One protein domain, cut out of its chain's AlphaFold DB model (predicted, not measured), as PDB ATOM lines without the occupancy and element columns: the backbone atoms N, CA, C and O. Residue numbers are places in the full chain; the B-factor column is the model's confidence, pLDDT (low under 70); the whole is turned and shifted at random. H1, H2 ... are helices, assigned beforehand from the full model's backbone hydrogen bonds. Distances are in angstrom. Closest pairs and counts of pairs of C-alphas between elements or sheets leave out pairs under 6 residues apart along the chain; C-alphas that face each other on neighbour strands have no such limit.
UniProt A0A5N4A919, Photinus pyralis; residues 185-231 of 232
ATOM      1  N   LEU A 185     156.596 273.123 185.749       92.94
ATOM      2  CA  LEU A 185     157.363 272.495 186.829       92.94
ATOM      3  C   LEU A 185     156.769 271.141 187.249       92.94
ATOM      4  O   LEU A 185     157.504 270.162 187.357       92.94
ATOM      5  N   ASP A 186     155.446 271.051 187.393       94.50
ATOM      6  CA  ASP A 186     154.761 269.793 187.721       94.50
ATOM      7  C   ASP A 186     154.965 268.751 186.612       94.50
ATOM      8  O   ASP A 186     155.198 267.571 186.877       94.50
ATOM      9  N   LYS A 187     154.942 269.192 185.347       95.50
ATOM     10  CA  LYS A 187     155.246 268.347 184.184       95.50
ATOM     11  C   LYS A 187     156.685 267.827 184.245       95.50
ATOM     12  O   LYS A 187     156.904 266.641 184.005       95.50
ATOM     13  N   ALA A 188     157.655 268.679 184.586       95.06
ATOM     14  CA  ALA A 188     159.048 268.266 184.758       95.06
ATOM     15  C   ALA A 188     159.181 267.196 185.854       95.06
ATOM     16  O   ALA A 188     159.759 266.137 185.609       95.06
ATOM     17  N   MET A 189     158.578 267.437 187.023       95.88
ATOM     18  CA  MET A 189     158.575 266.497 188.147       95.88
ATOM     19  C   MET A 189     157.959 265.154 187.762       95.88
ATOM     20  O   MET A 189     158.575 264.110 187.975       95.88
ATOM     21  N   TYR A 190     156.801 265.174 187.101       96.75
ATOM     22  CA  TYR A 190     156.140 263.962 186.627       96.75
ATOM     23  C   TYR A 190     157.051 263.108 185.736       96.75
ATOM     24  O   TYR A 190     157.144 261.895 185.934       96.75
ATOM     25  N   TRP A 191     157.735 263.719 184.763       96.00
ATOM     26  CA  TRP A 191     158.600 262.988 183.834       96.00
ATOM     27  C   TRP A 191     159.895 262.498 184.480       96.00
ATOM     28  O   TRP A 191     160.340 261.395 184.159       96.00
ATOM     29  N   ILE A 192     160.467 263.257 185.419       95.75
ATOM     30  CA  ILE A 192     161.608 262.802 186.226       95.75
ATOM     31  C   ILE A 192     161.213 261.543 187.002       95.75
ATOM     32  O   ILE A 192     161.871 260.507 186.889       95.75
ATOM     33  N   GLU A 193     160.097 261.587 187.726       97.62
ATOM     34  CA  GLU A 193     159.606 260.428 188.464       97.62
ATOM     35  C   GLU A 193     159.226 259.265 187.543       97.62
ATOM     36  O   GLU A 193     159.450 258.110 187.890       97.62
ATOM     37  N   TYR A 194     158.671 259.536 186.359       97.19
ATOM     38  CA  TYR A 194     158.340 258.501 185.381       97.19
ATOM     39  C   TYR A 194     159.584 257.712 184.968       97.19
ATOM     40  O   TYR A 194     159.548 256.482 184.946       97.19
ATOM     41  N   VAL A 195     160.687 258.404 184.671       96.31
ATOM     42  CA  VAL A 195     161.960 257.769 184.309       96.31
ATOM     43  C   VAL A 195     162.498 256.931 185.470       96.31
ATOM     44  O   VAL A 195     162.929 255.800 185.242       96.31
ATOM     45  N   LEU A 196     162.415 257.437 186.705       97.44
ATOM     46  CA  LEU A 196     162.822 256.700 187.907       97.44
ATOM     47  C   LEU A 196     161.967 255.444 188.128       97.44
ATOM     48  O   LEU A 196     162.515 254.359 188.303       97.44
ATOM     49  N   ARG A 197     160.634 255.560 188.033       98.12
ATOM     50  CA  ARG A 197     159.687 254.437 188.175       98.12
ATOM     51  C   ARG A 197     159.924 253.318 187.160       98.12
ATOM     52  O   ARG A 197     159.620 252.168 187.449       98.12
ATOM     53  N   HIS A 198     160.463 253.645 185.986       97.38
ATOM     54  CA  HIS A 198     160.683 252.695 184.893       97.38
ATOM     55  C   HIS A 198     162.171 252.430 184.621       97.38
ATOM     56  O   HIS A 198     162.533 252.106 183.489       97.38
ATOM     57  N   ASN A 199     163.040 252.580 185.630       95.75
ATOM     58  CA  ASN A 199     164.465 252.232 185.561       95.75
ATOM     59  C   ASN A 199     165.189 252.826 184.335       95.75
ATOM     60  O   ASN A 199     165.926 252.136 183.630       95.75
ATOM     61  N   GLY A 200     164.945 254.106 184.042       92.44
ATOM     62  CA  GLY A 200     165.529 254.796 182.889       92.44
ATOM     63  C   GLY A 200     164.644 254.830 181.637       92.44
ATOM     64  O   GLY A 200     165.086 255.356 180.616       92.44
ATOM     65  N   ALA A 201     163.419 254.293 181.707       93.69
ATOM     66  CA  ALA A 201     162.413 254.299 180.637       93.69
ATOM     67  C   ALA A 201     162.975 253.897 179.251       93.69
ATOM     68  O   ALA A 201     162.887 254.678 178.296       93.69
ATOM     69  N   PRO A 202     163.567 252.692 179.107       91.94
ATOM     70  CA  PRO A 202     164.215 252.263 177.863       91.94
ATOM     71  C   PRO A 202     163.270 252.272 176.654       91.94
ATOM     72  O   PRO A 202     163.714 252.526 175.541       91.94
ATOM     73  N   HIS A 203     161.967 252.079 176.872       92.50
ATOM     74  CA  HIS A 203     160.922 252.119 175.844       92.50
ATOM     75  C   HIS A 203     160.654 253.514 175.256       92.50
ATOM     76  O   HIS A 203     160.028 253.607 174.207       92.50
ATOM     77  N   LEU A 204     161.112 254.593 175.902       91.31
ATOM     78  CA  LEU A 204     161.015 255.963 175.377       91.31
ATOM     79  C   LEU A 204     162.304 256.435 174.696       91.31
ATOM     80  O   LEU A 204     162.344 257.521 174.113       91.31
ATOM     81  N   ARG A 205     163.382 255.651 174.787       88.25
ATOM     82  CA  ARG A 205     164.667 255.982 174.172       88.25
ATOM     83  C   ARG A 205     164.640 255.572 172.706       88.25
ATOM     84  O   ARG A 205     164.197 254.482 172.362       88.25
ATOM     85  N   THR A 206     165.162 256.431 171.836       87.19
ATOM     86  CA  THR A 206     165.347 256.058 170.430       87.19
ATOM     87  C   THR A 206     166.367 254.926 170.314       87.19
ATOM     88  O   THR A 206     167.450 254.996 170.903       87.19
ATOM     89  N   SER A 207     166.050 253.904 169.514       85.44
ATOM     90  CA  SER A 207     166.964 252.794 169.209       85.44
ATOM     91  C   SER A 207     168.270 253.266 168.566       85.44
ATOM     92  O   SER A 207     169.280 252.575 168.668       85.44
ATOM     93  N   ALA A 208     168.281 254.465 167.969       85.38
ATOM     94  CA  ALA A 208     169.479 255.080 167.407       85.38
ATOM     95  C   ALA A 208     170.604 255.278 168.442       85.38
ATOM     96  O   ALA A 208     171.771 255.273 168.070       85.38
ATOM     97  N   LEU A 209     170.287 255.382 169.741       84.75
ATOM     98  CA  LEU A 209     171.299 255.482 170.804       84.75
ATOM     99  C   LEU A 209     172.123 254.200 170.989       84.75
ATOM    100  O   LEU A 209     173.181 254.248 171.609       84.75
ATOM    101  N   ASN A 210     171.643 253.067 170.471       87.94
ATOM    102  CA  ASN A 210     172.351 251.788 170.512       87.94
ATOM    103  C   ASN A 210     173.166 251.529 169.233       87.94
ATOM    104  O   ASN A 210     173.865 250.518 169.148       87.94
ATOM    105  N   LEU A 211     173.067 252.408 168.230       91.88
ATOM    106  CA  LEU A 211     173.817 252.299 166.984       91.88
ATOM    107  C   LEU A 211     175.238 252.836 167.161       91.88
ATOM    108  O   LEU A 211     175.486 253.808 167.876       91.88
ATOM    109  N   ARG A 212     176.192 252.223 166.458       92.19
ATOM    110  CA  ARG A 212     177.552 252.762 166.340       92.19
ATOM    111  C   ARG A 212     177.538 253.999 165.440       92.19
ATOM    112  O   ARG A 212     176.713 254.098 164.536       92.19
ATOM    113  N   TRP A 213     178.497 254.906 165.628       92.31
ATOM    114  CA  TRP A 213     178.574 256.171 164.881       92.31
ATOM    115  C   TRP A 213     178.505 255.987 163.350       92.31
ATOM    116  O   TRP A 213     177.836 256.758 162.672       92.31
ATOM    117  N   PHE A 214     179.111 254.927 162.800       90.56
ATOM    118  CA  PHE A 214     179.077 254.645 161.359       90.56
ATOM    119  C   PHE A 214     177.723 254.123 160.854       90.56
ATOM    120  O   PHE A 214     177.406 254.316 159.685       90.56
ATOM    121  N   GLN A 215     176.925 253.486 161.719       92.06
ATOM    122  CA  GLN A 215     175.559 253.058 161.396       92.06
ATOM    123  C   GLN A 215     174.609 254.254 161.409       92.06
ATOM    124  O   GLN A 215     173.729 254.348 160.566       92.06
ATOM    125  N   VAL A 216     174.821 255.200 162.332       91.19
ATOM    126  CA  VAL A 216     174.084 256.474 162.351       91.19
ATOM    127  C   VAL A 216     174.359 257.286 161.083       91.19
ATOM    128  O   VAL A 216     173.449 257.914 160.551       91.19
ATOM    129  N   LEU A 217     175.597 257.254 160.581       92.56
ATOM    130  CA  LEU A 217     175.995 257.918 159.336       92.56
ATOM    131  C   LEU A 217     175.702 257.098 158.066       92.56
ATOM    132  O   LEU A 217     176.011 257.572 156.975       92.56
ATOM    133  N   CYS A 218     175.148 255.883 158.191       94.44
ATOM    134  CA  CYS A 218     174.880 254.964 157.076       94.44
ATOM    135  C   CYS A 218     176.079 254.789 156.118       94.44
ATOM    136  O   CYS A 218     175.918 254.801 154.895       94.44
ATOM    137  N   LEU A 219     177.303 254.677 156.656       94.75
ATOM    138  CA  LEU A 219     178.523 254.649 155.833       94.75
ATOM    139  C   LEU A 219     178.583 253.451 154.879       94.75
ATOM    140  O   LEU A 219     179.189 253.545 153.817       94.75
ATOM    141  N   ASP A 220     177.950 252.342 155.243       93.12
ATOM    142  CA  ASP A 220     177.777 251.160 154.403       93.12
ATOM    143  C   ASP A 220     176.921 251.448 153.162       93.12
ATOM    144  O   ASP A 220     177.303 251.076 152.053       93.12
ATOM    145  N   VAL A 221     175.814 252.179 153.320       94.00
ATOM    146  CA  VAL A 221     174.949 252.612 152.211       94.00
ATOM    147  C   VAL A 221     175.677 253.604 151.306       94.00
ATOM    148  O   VAL A 221     175.624 253.476 150.082       94.00
ATOM    149  N   VAL A 222     176.394 254.567 151.894       95.75
ATOM    150  CA  VAL A 222     177.201 255.543 151.141       95.75
ATOM    151  C   VAL A 222     178.299 254.839 150.347       95.75
ATOM    152  O   VAL A 222     178.481 255.126 149.164       95.75
ATOM    153  N   LEU A 223     179.006 253.892 150.969       95.44
ATOM    154  CA  LEU A 223     180.059 253.119 150.318       95.44
ATOM    155  C   LEU A 223     179.498 252.265 149.176       95.44
ATOM    156  O   LEU A 223     180.072 252.260 148.090       95.44
ATOM    157  N   PHE A 224     178.364 251.591 149.389       95.31
ATOM    158  CA  PHE A 224     177.689 250.819 148.345       95.31
ATOM    159  C   PHE A 224     177.300 251.703 147.150       95.31
ATOM    160  O   PHE A 224     177.650 251.383 146.014       95.31
ATOM    161  N   ALA A 225     176.659 252.850 147.400       94.88
ATOM    162  CA  ALA A 225     176.276 253.796 146.355       94.88
ATOM    163  C   ALA A 225     177.495 254.330 145.581       94.88
ATOM    164  O   ALA A 225     177.482 254.355 144.349       94.88
ATOM    165  N   ALA A 226     178.573 254.694 146.286       94.94
ATOM    166  CA  ALA A 226     179.815 255.146 145.667       94.94
ATOM    167  C   ALA A 226     180.409 254.068 144.750       94.94
ATOM    168  O   ALA A 226     180.666 254.343 143.581       94.94
ATOM    169  N   ILE A 227     180.552 252.830 145.237       95.62
ATOM    170  CA  ILE A 227     181.062 251.707 144.436       95.62
ATOM    171  C   ILE A 227     180.228 251.534 143.163       95.62
ATOM    172  O   ILE A 227     180.800 251.437 142.082       95.62
ATOM    173  N   THR A 228     178.894 251.549 143.258       93.38
ATOM    174  CA  THR A 228     178.029 251.392 142.077       93.38
ATOM    175  C   THR A 228     178.162 252.534 141.069       93.38
ATOM    176  O   THR A 228     178.183 252.260 139.876       93.38
ATOM    177  N   MET A 229     178.314 253.789 141.513       90.88
ATOM    178  CA  MET A 229     178.513 254.922 140.598       90.88
ATOM    179  C   MET A 229     179.868 254.891 139.887       90.88
ATOM    180  O   MET A 229     179.945 255.315 138.742       90.88
ATOM    181  N   PHE A 230     180.922 254.397 140.539       86.81
ATOM    182  CA  PHE A 230     182.260 254.286 139.940       86.81
ATOM    183  C   PHE A 230     182.495 252.969 139.182       86.81
ATOM    184  O   PHE A 230     183.570 252.773 138.620       86.81
ATOM    185  N   SER A 231     181.516 252.059 139.185       79.06
ATOM    186  CA  SER A 231     181.551 250.795 138.434       79.06
ATOM    187  C   SER A 231     180.785 250.862 137.101       79.06
ATOM    188  O   SER A 231     180.674 249.841 136.423       79.06
TER     189      SER A 231
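AT A GLANCE: This is residues 185 to 231 of the 232 residues of a protein of Photinus pyralis (UniProt A0A5N4A919). What does the model look like on first sight? It is a drawn-out, rod-like trail with no packed core: from residue 185 on, helix H1 stands crosswise at one end, a winding link follows, then come two short helical turns, H2 and H3, and helix H4 runs along the long axis at the other end. No helix touches another. What is it made of, and how large is it? The printed part has 47 residues with four named helices, in the order H1, H2, H3, H4, and no named strand; its class is all helix, with 33 residues in the helices. The whole is extended, with a radius of gyration of the C-alphas of 19.0 A and spans of 59 by 20 by 13 A.

IN THESE COORDINATES: Where does the first helix run? H1, residues 185 to 197, begins at C-alpha 185 at (157.363, 272.495, 186.829) and measures 18.3 A from first to last C-alpha. Which short helices follow? H2 is residues 207 to 210, and H3 is residues 213 to 216. Where does the last helix lie? H4, residues 219 to 230, measures 16.3 A from its first to its last C-alpha and ends at C-alpha 230 at (182.260, 254.286, 139.940).

HOW THE PARTS SIT: How does H1 stand to the other helices? H1 is apart from H2, H3 and H4. Which helices come near each other? H2 and H3 are close but not clearly touching; their closest C-alphas, those of Ala 208 and Val 216, are 7.0 A apart. H3 and H4 are also close but not clearly touching, with the closest C-alphas, those of Phe 214 and Asp 220, 7.9 A apart. H2 and H4 are apart. What do the backbone N and O atoms show? In H1 and H4 every O i to N i+4 pair is within hydrogen-bond range. H2 and H3, with 4 residues each, are too short for such a pair, and in each the one O i to N i+3 pair is within range.

THE WHOLE: How far does the printed part reach? The two C-alphas farthest apart, those of Asp 186 and Ser 231, are 59.2 A apart. How are the helices joined? The printed part has no cut; the link from H1 to H2, with 9 residues, is short, and the links from H2 to H3 and from H3 to H4, with 2 residues each, are tight. Which residues stand free? Residues 185 to 191, which belong to H1, stand free, as do residues 209 to 215, of which 213 to 215 belong to H3, and residues 217 to 231, of which 219 to 230 belong to H4. How confident is the model? The mean pLDDT of the printed part is 92.9, and no printed residue is under 70.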